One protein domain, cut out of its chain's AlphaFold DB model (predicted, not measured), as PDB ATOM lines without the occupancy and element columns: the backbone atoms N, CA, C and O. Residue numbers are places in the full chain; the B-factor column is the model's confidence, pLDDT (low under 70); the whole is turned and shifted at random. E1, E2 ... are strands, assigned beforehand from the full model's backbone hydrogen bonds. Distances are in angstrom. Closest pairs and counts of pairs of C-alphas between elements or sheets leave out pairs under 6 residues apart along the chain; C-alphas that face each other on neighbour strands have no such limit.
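What this domain is: This is residues 3 to 92 of the 214 residues of an uncharacterized protein of Citreicella sp (UniProt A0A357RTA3). The model is a single flat, twisted wall of eight strands side by side, E1 E2 E5 E4 E3 E6 E7 E8, with no named helix over either face. The long strands E5, E4 and E3 make the middle of the wall, the hairpin of E1 and E2 makes one margin and the row E6, E7, E8 the other, while one long loop, residues 57 to 68, links the end of E5 to the start of E6. The printed part has 90 residues with eight named strands, E1 to E8 along the chain; the sheet is antiparallel throughout and the class is all strand. The whole is compact, with a radius of gyration of the C-alphas of 13.8 A, and flat in outline, spanning 39 by 31 by 16 A.

How they stand to each other: Begin in the sheet with E3, residues 21 to 30, and E4, residues 34 to 43, a hairpin whose directions stand at 159 degrees; look for N 24 and O 40, 2.9 A apart and within hydrogen-bond range. E4 forms another hairpin with E5, residues 46 to 56, where N 48 and O 41 are within hydrogen-bond range at 2.8 A. E3 bends by 61 degrees at residue 25 and E5 by 58 degrees at residue 53. Beyond E5 comes E2, residues 11 to 16, antiparallel to it at 150 degrees, with N 47 and O 15 within hydrogen-bond range at 2.8 A. E2 and the edge strand E1, residues 3 to 5, form a hairpin, with N 12 and O 4 within hydrogen-bond range at 2.8 A. This pairing is staggered: E2 pairs with E1 over residues 11 to 13 and with E5 over residues 13 to 16. On the other side of E3 from E4 comes E6, residues 69 to 74, antiparallel to E3 at 143 degrees, with N 25 and O 70 within hydrogen-bond range at 2.7 A. E7, residues 78 to 84, forms a hairpin with E6, where N 71 and O 82 are 3.0 A apart, and another with the edge strand E8, residues 86 to 91, where N 79 and O 90 are 2.8 A apart; both pairs are within hydrogen-bond range. E3 E4 E5 and E6 E7 E8 are meanders, each strand the antiparallel neighbour of the one before. E2 E3 E4 E5 and E3 E4 E5 E6 are Greek keys, four strands in a row along the chain, three of them a meander and the first the antiparallel neighbour of the fourth. E2 and E3 are apart, though they follow each other in the chain.

Where its parts are: Find C-alpha 46 at (159.620, 219.237, 255.130); from there E5 runs 29.7 A to C-alpha 56 at (183.570, 235.488, 261.746). E4 covers 28.2 A from C-alpha 34 to 43, and E3 25.0 A from C-alpha 21 to 30. E1 begins at C-alpha 3, (168.067, 224.109, 246.346), and spans 6.6 A to C-alpha 5; E2 spans 16.4 A from C-alpha 11 to 16. E6 spans 14.4 A from C-alpha 69 to 74, E7 19.2 A from C-alpha 78 to 84, and E8 16.5 A from C-alpha 86 to C-alpha 91 at (161.301, 213.327, 276.759).

The domain as a whole: The two C-alphas farthest apart are those of Arg 7 and Trp 92, 41.9 A. The printed part has no cut. The link from E5 to E6, 12 residues, is long; the other links are tight. The mean pLDDT of the printed part is 84.9; look for values under 70 at residues 29 to 34 and 57 to 65.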
ATOM      1  N   ARG A   3     167.275 222.914 246.027       91.56
ATOM      2  CA  ARG A   3     168.067 224.109 246.346       91.56
ATOM      3  C   ARG A   3     167.641 225.279 245.469       91.56
ATOM      4  O   ARG A   3     167.562 225.127 244.251       91.56
ATOM      5  N   GLY A   4     167.419 226.438 246.080       90.44
ATOM      6  CA  GLY A   4     167.107 227.687 245.387       90.44
ATOM      7  C   GLY A   4     168.160 228.744 245.661       90.44
ATOM      8  O   GLY A   4     168.333 229.137 246.811       90.44
ATOM      9  N   TRP A   5     168.848 229.212 244.621       88.88
ATOM     10  CA  TRP A   5     169.895 230.225 244.741       88.88
ATOM     11  C   TRP A   5     169.311 231.642 244.790       88.88
ATOM     12  O   TRP A   5     168.436 232.012 244.009       88.88
ATOM     13  N   LEU A   6     169.822 232.442 245.714       84.19
ATOM     14  CA  LEU A   6     169.538 233.854 245.898       84.19
ATOM     15  C   LEU A   6     170.560 234.693 245.117       84.19
ATOM     16  O   LEU A   6     171.675 234.255 244.836       84.19
ATOM     17  N   ARG A   7     170.201 235.941 244.796       82.38
ATOM     18  CA  ARG A   7     171.049 236.857 244.002       82.38
ATOM     19  C   ARG A   7     172.417 237.151 244.625       82.38
ATOM     20  O   ARG A   7     173.330 237.544 243.916       82.38
ATOM     21  N   ASN A   8     172.553 236.972 245.935       79.00
ATOM     22  CA  ASN A   8     173.801 237.145 246.677       79.00
ATOM     23  C   ASN A   8     174.671 235.872 246.713       79.00
ATOM     24  O   ASN A   8     175.609 235.807 247.501       79.00
ATOM     25  N   GLY A   9     174.349 234.850 245.910       77.19
ATOM     26  CA  GLY A   9     175.080 233.582 245.873       77.19
ATOM     27  C   GLY A   9     174.760 232.643 247.037       77.19
ATOM     28  O   GLY A   9     175.385 231.598 247.165       77.19
ATOM     29  N   HIS A  10     173.798 232.988 247.897       81.50
ATOM     30  CA  HIS A  10     173.326 232.094 248.955       81.50
ATOM     31  C   HIS A  10     172.290 231.116 248.395       81.50
ATOM     32  O   HIS A  10     171.717 231.368 247.340       81.50
ATOM     33  N   HIS A  11     171.971 230.040 249.113       83.94
ATOM     34  CA  HIS A  11     170.920 229.116 248.695       83.94
ATOM     35  C   HIS A  11     170.022 228.689 249.853       83.94
ATOM     36  O   HIS A  11     170.478 228.479 250.971       83.94
ATOM     37  N   ILE A  12     168.728 228.566 249.571       90.62
ATOM     38  CA  ILE A  12     167.746 227.949 250.465       90.62
ATOM     39  C   ILE A  12     167.725 226.452 250.162       90.62
ATOM     40  O   ILE A  12     167.633 226.074 248.990       90.62
ATOM     41  N   GLU A  13     167.770 225.610 251.193       92.19
ATOM     42  CA  GLU A  13     167.644 224.156 251.040       92.19
ATOM     43  C   GLU A  13     166.291 223.667 251.550       92.19
ATOM     44  O   GLU A  13     165.853 224.030 252.642       92.19
ATOM     45  N   LEU A  14     165.641 222.821 250.751       93.19
ATOM     46  CA  LEU A  14     164.413 222.122 251.106       93.19
ATOM     47  C   LEU A  14     164.658 220.614 251.116       93.19
ATOM     48  O   LEU A  14     165.090 220.016 250.122       93.19
ATOM     49  N   HIS A  15     164.345 219.987 252.241       91.81
ATOM     50  CA  HIS A  15     164.442 218.545 252.430       91.81
ATOM     51  C   HIS A  15     163.049 217.985 252.689       91.81
ATOM     52  O   HIS A  15     162.336 218.488 253.548       91.81
ATOM     53  N   TRP A  16     162.666 216.950 251.944       91.88
ATOM     54  CA  TRP A  16     161.391 216.248 252.106       91.88
ATOM     55  C   TRP A  16     161.641 214.913 252.800       91.88
ATOM     56  O   TRP A  16     162.560 214.194 252.407       91.88
ATOM     57  N   GLY A  17     160.828 214.576 253.797       84.75
ATOM     58  CA  GLY A  17     160.990 213.352 254.580       84.75
ATOM     59  C   GLY A  17     160.281 213.435 255.926       84.75
ATOM     60  O   GLY A  17     159.809 214.499 256.320       84.75
ATOM     61  N   ARG A  18     160.197 212.307 256.638       80.44
ATOM     62  CA  ARG A  18     159.685 212.295 258.012       80.44
ATOM     63  C   ARG A  18     160.747 212.891 258.919       80.44
ATOM     64  O   ARG A  18     161.737 212.241 259.234       80.44
ATOM     65  N   GLU A  19     160.520 214.126 259.314       83.38
ATOM     66  CA  GLU A  19     161.530 214.971 259.918       83.38
ATOM     67  C   GLU A  19     161.011 215.602 261.214       83.38
ATOM     68  O   GLU A  19     159.803 215.685 261.424       83.38
ATOM     69  N   PRO A  20     161.892 216.067 262.106       85.56
ATOM     70  CA  PRO A  20     161.461 216.766 263.313       85.56
ATOM     71  C   PRO A  20     160.731 218.083 263.028       85.56
ATOM     72  O   PRO A  20     161.021 218.771 262.047       85.56
ATOM     73  N   PHE A  21     159.809 218.446 263.917       93.75
ATOM     74  CA  PHE A  21     159.108 219.731 263.896       93.75
ATOM     75  C   PHE A  21     159.872 220.747 264.746       93.75
ATOM     76  O   PHE A  21     160.370 220.395 265.811       93.75
ATOM     77  N   GLY A  22     159.969 222.006 264.330       94.81
ATOM     78  CA  GLY A  22     160.534 223.046 265.182       94.81
ATOM     79  C   GLY A  22     161.206 224.190 264.444       94.81
ATOM     80  O   GLY A  22     161.138 224.311 263.224       94.81
ATOM     81  N   LEU A  23     161.877 225.029 265.221       96.38
ATOM     82  CA  LEU A  23     162.581 226.213 264.759       96.38
ATOM     83  C   LEU A  23     163.932 226.271 265.462       96.38
ATOM     84  O   LEU A  23     163.980 226.250 266.693       96.38
ATOM     85  N   ARG A  24     165.021 226.347 264.699       94.00
ATOM     86  CA  ARG A  24     166.376 226.450 265.248       94.00
ATOM     87  C   ARG A  24     167.211 227.444 264.467       94.00
ATOM     88  O   ARG A  24     167.138 227.512 263.251       94.00
ATOM     89  N   LEU A  25     168.036 228.176 265.182       93.19
ATOM     90  CA  LEU A  25     169.100 229.007 264.664       93.19
ATOM     91  C   LEU A  25     170.403 228.277 264.967       93.19
ATOM     92  O   LEU A  25     170.680 228.023 266.135       93.19
ATOM     93  N   GLY A  26     171.164 227.905 263.954       88.62
ATOM     94  CA  GLY A  26     172.438 227.212 264.122       88.62
ATOM     95  C   GLY A  26     173.527 227.859 263.288       88.62
ATOM     96  O   GLY A  26     173.267 228.803 262.537       88.62
ATOM     97  N   ASP A  27     174.733 227.329 263.419       84.19
ATOM     98  CA  ASP A  27     175.858 227.709 262.581       84.19
ATOM     99  C   ASP A  27     176.167 226.582 261.587       84.19
ATOM    100  O   ASP A  27     176.281 225.416 261.958       84.19
ATOM    101  N   THR A  28     176.291 226.944 260.313       75.44
ATOM    102  CA  THR A  28     176.714 226.067 259.216       75.44
ATOM    103  C   THR A  28     178.051 226.556 258.687       75.44
ATOM    104  O   THR A  28     178.275 227.764 258.604       75.44
ATOM    105  N   ASP A  29     178.929 225.620 258.340       68.50
ATOM    106  CA  ASP A  29     180.210 225.936 257.717       68.50
ATOM    107  C   ASP A  29     180.010 226.453 256.279       68.50
ATOM    108  O   ASP A  29     179.173 225.940 255.531       68.50
ATOM    109  N   ASP A  30     180.755 227.495 255.920       66.50
ATOM    110  CA  ASP A  30     180.798 228.134 254.602       66.50
ATOM    111  C   ASP A  30     182.267 228.132 254.145       66.50
ATOM    112  O   ASP A  30     182.997 229.104 254.348       66.50
ATOM    113  N   ASP A  31     182.694 226.997 253.582       59.53
ATOM    114  CA  ASP A  31     183.999 226.773 252.947       59.53
ATOM    115  C   ASP A  31     185.223 227.252 253.768       59.53
ATOM    116  O   ASP A  31     186.111 227.939 253.262       59.53
ATOM    117  N   GLY A  32     185.311 226.839 255.041       56.34
ATOM    118  CA  GLY A  32     186.596 226.601 255.716       56.34
ATOM    119  C   GLY A  32     187.144 227.696 256.637       56.34
ATOM    120  O   GLY A  32     188.076 227.417 257.389       56.34
ATOM    121  N   GLU A  33     186.577 228.907 256.656       56.19
ATOM    122  CA  GLU A  33     186.998 229.972 257.601       56.19
ATOM    123  C   GLU A  33     185.859 230.878 258.099       56.19
ATOM    124  O   GLU A  33     186.062 231.737 258.964       56.19
ATOM    125  N   GLN A  34     184.647 230.729 257.565       64.56
ATOM    126  CA  GLN A  34     183.503 231.564 257.922       64.56
ATOM    127  C   GLN A  34     182.320 230.683 258.289       64.56
ATOM    128  O   GLN A  34     181.966 229.760 257.570       64.56
ATOM    129  N   TYR A  35     181.674 231.012 259.405       74.38
ATOM    130  CA  TYR A  35     180.426 230.369 259.784       74.38
ATOM    131  C   TYR A  35     179.277 231.210 259.272       74.38
ATOM    132  O   TYR A  35     179.342 232.441 259.219       74.38
ATOM    133  N   ARG A  36     178.183 230.555 258.920       78.88
ATOM    134  CA  ARG A  36     176.948 231.231 258.564       78.88
ATOM    135  C   ARG A  36     175.869 230.862 259.553       78.88
ATOM    136  O   ARG A  36     175.606 229.690 259.799       78.88
ATOM    137  N   ARG A  37     175.187 231.885 260.056       86.62
ATOM    138  CA  ARG A  37     173.963 231.688 260.812       86.62
ATOM    139  C   ARG A  37     172.888 231.162 259.869       86.62
ATOM    140  O   ARG A  37     172.610 231.775 258.835       86.62
ATOM    141  N   GLN A  38     172.272 230.053 260.231       90.19
ATOM    142  CA  GLN A  38     171.246 229.389 259.446       90.19
ATOM    143  C   GLN A  38     169.984 229.231 260.287       90.19
ATOM    144  O   GLN A  38     170.033 228.762 261.424       90.19
ATOM    145  N   LEU A  39     168.844 229.629 259.725       93.50
ATOM    146  CA  LEU A  39     167.538 229.312 260.282       93.50
ATOM    147  C   LEU A  39     167.070 227.982 259.707       93.50
ATOM    148  O   LEU A  39     166.865 227.848 258.503       93.50
ATOM    149  N   TRP A  40     166.865 227.018 260.582       94.19
ATOM    150  CA  TRP A  40     166.215 225.757 260.297       94.19
ATOM    151  C   TRP A  40     164.754 225.812 260.744       94.19
ATOM    152  O   TRP A  40     164.460 226.141 261.895       94.19
ATOM    153  N   ILE A  41     163.846 225.455 259.840       95.38
ATOM    154  CA  ILE A  41     162.412 225.319 260.099       95.38
ATOM    155  C   ILE A  41     162.006 223.893 259.738       95.38
ATOM    156  O   ILE A  41     162.071 223.506 258.574       95.38
ATOM    157  N   GLY A  42     161.581 223.110 260.722       95.12
ATOM    158  CA  GLY A  42     161.041 221.769 260.534       95.12
ATOM    159  C   GLY A  42     159.522 221.764 260.658       95.12
ATOM    160  O   GLY A  42     158.982 222.212 261.666       95.12
ATOM    161  N   LEU A  43     158.826 221.224 259.659       93.44
ATOM    162  CA  LEU A  43     157.360 221.130 259.630       93.44
ATOM    163  C   LEU A  43     156.850 219.678 259.701       93.44
ATOM    164  O   LEU A  43     155.693 219.411 259.397       93.44
ATOM    165  N   GLY A  44     157.697 218.713 260.069       89.81
ATOM    166  CA  GLY A  44     157.313 217.298 260.193       89.81
ATOM    167  C   GLY A  44     157.461 216.471 258.906       89.81
ATOM    168  O   GLY A  44     157.816 215.295 258.952       89.81
ATOM    169  N   PHE A  45     157.206 217.090 257.752       91.19
ATOM    170  CA  PHE A  45     157.293 216.461 256.421       91.19
ATOM    171  C   PHE A  45     158.244 217.195 255.459       91.19
ATOM    172  O   PHE A  45     158.601 216.677 254.398       91.19
ATOM    173  N   ILE A  46     158.644 218.412 255.833       93.38
ATOM    174  CA  ILE A  46     159.620 219.237 255.130       93.38
ATOM    175  C   ILE A  46     160.514 219.945 256.147       93.38
ATOM    176  O   ILE A  46     160.056 220.332 257.226       93.38
ATOM    177  N   GLN A  47     161.780 220.132 255.790       93.50
ATOM    178  CA  GLN A  47     162.692 221.046 256.461       93.50
ATOM    179  C   GLN A  47     163.165 222.124 255.498       93.50
ATOM    180  O   GLN A  47     163.468 221.844 254.336       93.50
ATOM    181  N   VAL A  48     163.245 223.343 256.011       94.50
ATOM    182  CA  VAL A  48     163.731 224.524 255.307       94.50
ATOM    183  C   VAL A  48     164.977 225.019 256.015       94.50
ATOM    184  O   VAL A  48     164.945 225.268 257.219       94.50
ATOM    185  N   PHE A  49     166.053 225.201 255.262       92.25
ATOM    186  CA  PHE A  49     167.281 225.809 255.744       92.25
ATOM    187  C   PHE A  49     167.491 227.142 255.031       92.25
ATOM    188  O   PHE A  49     167.664 227.190 253.812       92.25
ATOM    189  N   ILE A  50     167.447 228.230 255.794       92.38
ATOM    190  CA  ILE A  50     167.544 229.596 255.289       92.38
ATOM    191  C   ILE A  50     168.864 230.194 255.780       92.38
ATOM    192  O   ILE A  50     169.030 230.400 256.987       92.38
ATOM    193  N   PRO A  51     169.817 230.488 254.883       89.50
ATOM    194  CA  PRO A  51     171.032 231.196 255.254       89.50
ATOM    195  C   PRO A  51     170.682 232.636 255.633       89.50
ATOM    196  O   PRO A  51     170.015 233.335 254.870       89.50
ATOM    197  N   LEU A  52     171.150 233.087 256.792       87.50
ATOM    198  CA  LEU A  52     170.903 234.437 257.280       87.50
ATOM    199  C   LEU A  52     172.130 235.326 257.039       87.50
ATOM    200  O   LEU A  52     172.290 235.874 255.950       87.50
ATOM    201  N   TRP A  53     173.023 235.450 258.023       84.69
ATOM    202  CA  TRP A  53     174.210 236.307 257.953       84.69
ATOM    203  C   TRP A  53     175.496 235.537 258.261       84.69
ATOM    204  O   TRP A  53     175.477 234.472 258.878       84.69
ATOM    205  N   LYS A  54     176.626 236.095 257.820       82.88
ATOM    206  CA  LYS A  54     177.964 235.559 258.082       82.88
ATOM    207  C   LYS A  54     178.443 235.942 259.479       82.88
ATOM    208  O   LYS A  54     178.202 237.056 259.941       82.88
ATOM    209  N   ILE A  55     179.151 235.026 260.121       76.62
ATOM    210  CA  ILE A  55     179.784 235.185 261.424       76.62
ATOM    211  C   ILE A  55     181.261 234.837 261.250       76.62
ATOM    212  O   ILE A  55     181.614 233.761 260.769       76.62
ATOM    213  N   LYS A  56     182.136 235.766 261.642       71.44
ATOM    214  CA  LYS A  56     183.570 235.488 261.746       71.44
ATOM    215  C   LYS A  56     183.825 234.795 263.075       71.44
ATOM    216  O   LYS A  56     183.530 235.364 264.124       71.44
ATOM    217  N   VAL A  57     184.361 233.582 263.023       68.62
ATOM    218  CA  VAL A  57     184.784 232.836 264.208       68.62
ATOM    219  C   VAL A  57     186.265 232.543 264.026       68.62
ATOM    220  O   VAL A  57     186.631 231.738 263.181       68.62
ATOM    221  N   GLU A  58     187.123 233.227 264.786       57.91
ATOM    222  CA  GLU A  58     188.585 233.165 264.601       57.91
ATOM    223  C   GLU A  58     189.197 231.800 264.950       57.91
ATOM    224  O   GLU A  58     190.324 231.522 264.559       57.91
ATOM    225  N   ARG A  59     188.448 230.947 265.657       61.72
ATOM    226  CA  ARG A  59     188.642 229.499 265.824       61.72
ATOM    227  C   ARG A  59     187.414 228.971 266.565       61.72
ATOM    228  O   ARG A  59     187.198 229.368 267.713       61.72
ATOM    229  N   PRO A  60     186.582 228.122 265.955       64.06
ATOM    230  CA  PRO A  60     185.478 227.519 266.677       64.06
ATOM    231  C   PRO A  60     186.080 226.608 267.734       64.06
ATOM    232  O   PRO A  60     186.924 225.766 267.444       64.06
ATOM    233  N   SER A  61     185.656 226.768 268.981       66.19
ATOM    234  CA  SER A  61     186.046 225.837 270.040       66.19
ATOM    235  C   SER A  61     185.211 224.542 269.994       66.19
ATOM    236  O   SER A  61     185.054 223.896 271.028       66.19
ATOM    237  N   TRP A  62     184.541 224.264 268.878       68.31
ATOM    238  CA  TRP A  62     183.591 223.172 268.697       68.31
ATOM    239  C   TRP A  62     183.876 222.465 267.376       68.31
ATOM    240  O   TRP A  62     184.375 223.079 266.431       68.31
ATOM    241  N   GLU A  63     183.581 221.171 267.335       66.56
ATOM    242  CA  GLU A  63     183.759 220.345 266.147       66.56
ATOM    243  C   GLU A  63     182.635 220.577 265.125       66.56
ATOM    244  O   GLU A  63     181.644 221.276 265.367       66.56
ATOM    245  N   TRP A  64     182.810 220.003 263.938       60.50
ATOM    246  CA  TRP A  64     181.840 220.071 262.853       60.50
ATOM    247  C   TRP A  64     180.504 219.479 263.327       60.50
ATOM    248  O   TRP A  64     180.477 218.376 263.858       60.50
ATOM    249  N   MET A  65     179.398 220.199 263.105       62.91
ATOM    250  CA  MET A  65     178.037 219.870 263.583       62.91
ATOM    251  C   MET A  65     177.759 220.074 265.086       62.91
ATOM    252  O   MET A  65     176.599 219.969 265.480       62.91
ATOM    253  N   ASP A  66     178.750 220.487 265.882       72.31
ATOM    254  CA  ASP A  66     178.598 220.830 267.312       72.31
ATOM    255  C   ASP A  66     178.563 222.350 267.557       72.31
ATOM    256  O   ASP A  66     178.859 222.859 268.645       72.31
ATOM    257  N   GLY A  67     178.202 223.101 266.514       78.62
ATOM    258  CA  GLY A  67     178.013 224.541 266.591       78.62
ATOM    259  C   GLY A  67     176.922 224.940 267.583       78.62
ATOM    260  O   GLY A  67     176.019 224.157 267.883       78.62
ATOM    261  N   PRO A  68     176.982 226.171 268.114       87.06
ATOM    262  CA  PRO A  68     175.955 226.640 269.019       87.06
ATOM    263  C   PRO A  68     174.602 226.732 268.294       87.06
ATOM    264  O   PRO A  68     174.505 227.229 267.171       87.06
ATOM    265  N   GLU A  69     173.546 226.281 268.966       91.25
ATOM    266  CA  GLU A  69     172.179 226.270 268.460       91.25
ATOM    267  C   GLU A  69     171.239 227.027 269.406       91.25
ATOM    268  O   GLU A  69     171.366 226.974 270.629       91.25
ATOM    269  N   TRP A  70     170.231 227.694 268.853       94.56
ATOM    270  CA  TRP A  70     169.165 228.341 269.611       94.56
ATOM    271  C   TRP A  70     167.819 227.944 269.043       94.56
ATOM    272  O   TRP A  70     167.544 228.196 267.873       94.56
ATOM    273  N   GLY A  71     166.952 227.361 269.860       96.06
ATOM    274  CA  GLY A  71     165.588 227.078 269.435       96.06
ATOM    275  C   GLY A  71     164.993 225.830 270.053       96.06
ATOM    276  O   GLY A  71     165.500 225.296 271.038       96.06
ATOM    277  N   LEU A  72     163.892 225.389 269.458       96.12
ATOM    278  CA  LEU A  72     163.071 224.284 269.922       96.12
ATOM    279  C   LEU A  72     162.863 223.293 268.779       96.12
ATOM    280  O   LEU A  72     162.477 223.682 267.676       96.12
ATOM    281  N   ARG A  73     163.071 222.008 269.053       93.88
ATOM    282  CA  ARG A  73     162.830 220.909 268.113       93.88
ATOM    283  C   ARG A  73     162.086 219.784 268.821       93.88
ATOM    284  O   ARG A  73     162.542 219.335 269.860       93.88
ATOM    285  N   ALA A  74     160.979 219.329 268.256       93.94
ATOM    286  CA  ALA A  74     160.302 218.089 268.611       93.94
ATOM    287  C   ALA A  74     160.778 216.973 267.683       93.94
ATOM    288  O   ALA A  74     160.593 217.058 266.465       93.94
ATOM    289  N   ASP A  75     161.367 215.932 268.254       89.00
ATOM    290  CA  ASP A  75     161.727 214.702 267.560       89.00
ATOM    291  C   ASP A  75     160.843 213.528 268.024       89.00
ATOM    292  O   ASP A  75     159.755 213.711 268.583       89.00
ATOM    293  N   ARG A  76     161.260 212.300 267.706       86.94
ATOM    294  CA  ARG A  76     160.509 211.090 268.051       86.94
ATOM    295  C   ARG A  76     160.394 210.893 269.563       86.94
ATOM    296  O   ARG A  76     159.384 210.357 270.015       86.94
ATOM    297  N   ASP A  77     161.403 211.318 270.309       88.62
ATOM    298  CA  ASP A  77     161.614 210.922 271.694       88.62
ATOM    299  C   ASP A  77     161.309 212.073 272.663       88.62
ATOM    300  O   ASP A  77     160.888 211.823 273.796       88.62
ATOM    301  N   GLY A  78     161.382 213.328 272.207       94.12
ATOM    302  CA  GLY A  78     160.957 214.473 273.001       94.12
ATOM    303  C   GLY A  78     161.154 215.838 272.353       94.12
ATOM    304  O   GLY A  78     161.220 216.002 271.133       94.12
ATOM    305  N   TRP A  79     161.236 216.842 273.222       94.75
ATOM    306  CA  TRP A  79     161.664 218.189 272.882       94.75
ATOM    307  C   TRP A  79     163.147 218.368 273.181       94.75
ATOM    308  O   TRP A  79     163.619 218.078 274.280       94.75
ATOM    309  N   ARG A  80     163.869 218.974 272.245       94.62
ATOM    310  CA  ARG A  80     165.183 219.564 272.466       94.62
ATOM    311  C   ARG A  80     165.058 221.077 272.458       94.62
ATOM    312  O   ARG A  80     164.647 221.666 271.458       94.62
ATOM    313  N   VAL A  81     165.446 221.692 273.566       96.06
ATOM    314  CA  VAL A  81     165.624 223.140 273.682       96.06
ATOM    315  C   VAL A  81     167.121 223.414 273.648       96.06
ATOM    316  O   VAL A  81     167.842 222.847 274.464       96.06
ATOM    317  N   SER A  82     167.591 224.255 272.733       95.00
ATOM    318  CA  SER A  82     169.006 224.635 272.615       95.00
ATOM    319  C   SER A  82     169.189 226.128 272.901       95.00
ATOM    320  O   SER A  82     168.345 226.940 272.511       95.00
ATOM    321  N   TRP A  83     170.275 226.494 273.587       95.44
ATOM    322  CA  TRP A  83     170.697 227.876 273.827       95.44
ATOM    323  C   TRP A  83     172.229 227.987 273.823       95.44
ATOM    324  O   TRP A  83     172.932 227.790 274.818       95.44
ATOM    325  N   GLY A  84     172.771 228.322 272.658       90.81
ATOM    326  CA  GLY A  84     174.205 228.322 272.426       90.81
ATOM    327  C   GLY A  84     174.737 226.892 272.397       90.81
ATOM    328  O   GLY A  84     174.204 226.040 271.700       90.81
ATOM    329  N   LYS A  85     175.784 226.610 273.174       88.56
ATOM    330  CA  LYS A  85     176.380 225.262 273.269       88.56
ATOM    331  C   LYS A  85     175.619 224.317 274.197       88.56
ATOM    332  O   LYS A  85     175.987 223.159 274.353       88.56
ATOM    333  N   TRP A  86     174.595 224.833 274.863       90.94
ATOM    334  CA  TRP A  86     173.812 224.081 275.823       90.94
ATOM    335  C   TRP A  86     172.530 223.610 275.168       90.94
ATOM    336  O   TRP A  86     171.918 224.320 274.370       90.94
ATOM    337  N   SER A  87     172.093 222.421 275.553       93.44
ATOM    338  CA  SER A  87     170.762 221.955 275.221       93.44
ATOM    339  C   SER A  87     170.175 221.156 276.370       93.44
ATOM    340  O   SER A  87     170.886 220.601 277.211       93.44
ATOM    341  N   LYS A  88     168.849 221.103 276.407       95.38
ATOM    342  CA  LYS A  88     168.098 220.212 277.273       95.38
ATOM    343  C   LYS A  88     167.169 219.372 276.426       95.38
ATOM    344  O   LYS A  88     166.346 219.906 275.684       95.38
ATOM    345  N   HIS A  89     167.300 218.062 276.588       94.69
ATOM    346  CA  HIS A  89     166.311 217.109 276.126       94.69
ATOM    347  C   HIS A  89     165.250 216.907 277.209       94.69
ATOM    348  O   HIS A  89     165.574 216.766 278.395       94.69
ATOM    349  N   ILE A  90     163.990 216.941 276.796       94.19
ATOM    350  CA  ILE A  90     162.813 216.716 277.624       94.19
ATOM    351  C   ILE A  90     161.985 215.666 276.898       94.19
ATOM    352  O   ILE A  90     161.327 215.978 275.907       94.19
ATOM    353  N   ASP A  91     162.033 214.429 277.382       94.50
ATOM    354  CA  ASP A  91     161.301 213.327 276.759       94.50
ATOM    355  C   ASP A  91     159.789 213.588 276.785       94.50
ATOM    356  O   ASP A  91     159.269 214.257 277.689       94.50
ATOM    357  N   TRP A  92     159.063 213.024 275.819       94.62
ATOM    358  CA  TRP A  92     157.603 213.112 275.794       94.62
ATOM    359  C   TRP A  92     156.985 212.618 277.112       94.62
ATOM    360  O   TRP A  92     157.462 211.641 277.688       94.62
TER     361      TRP A  92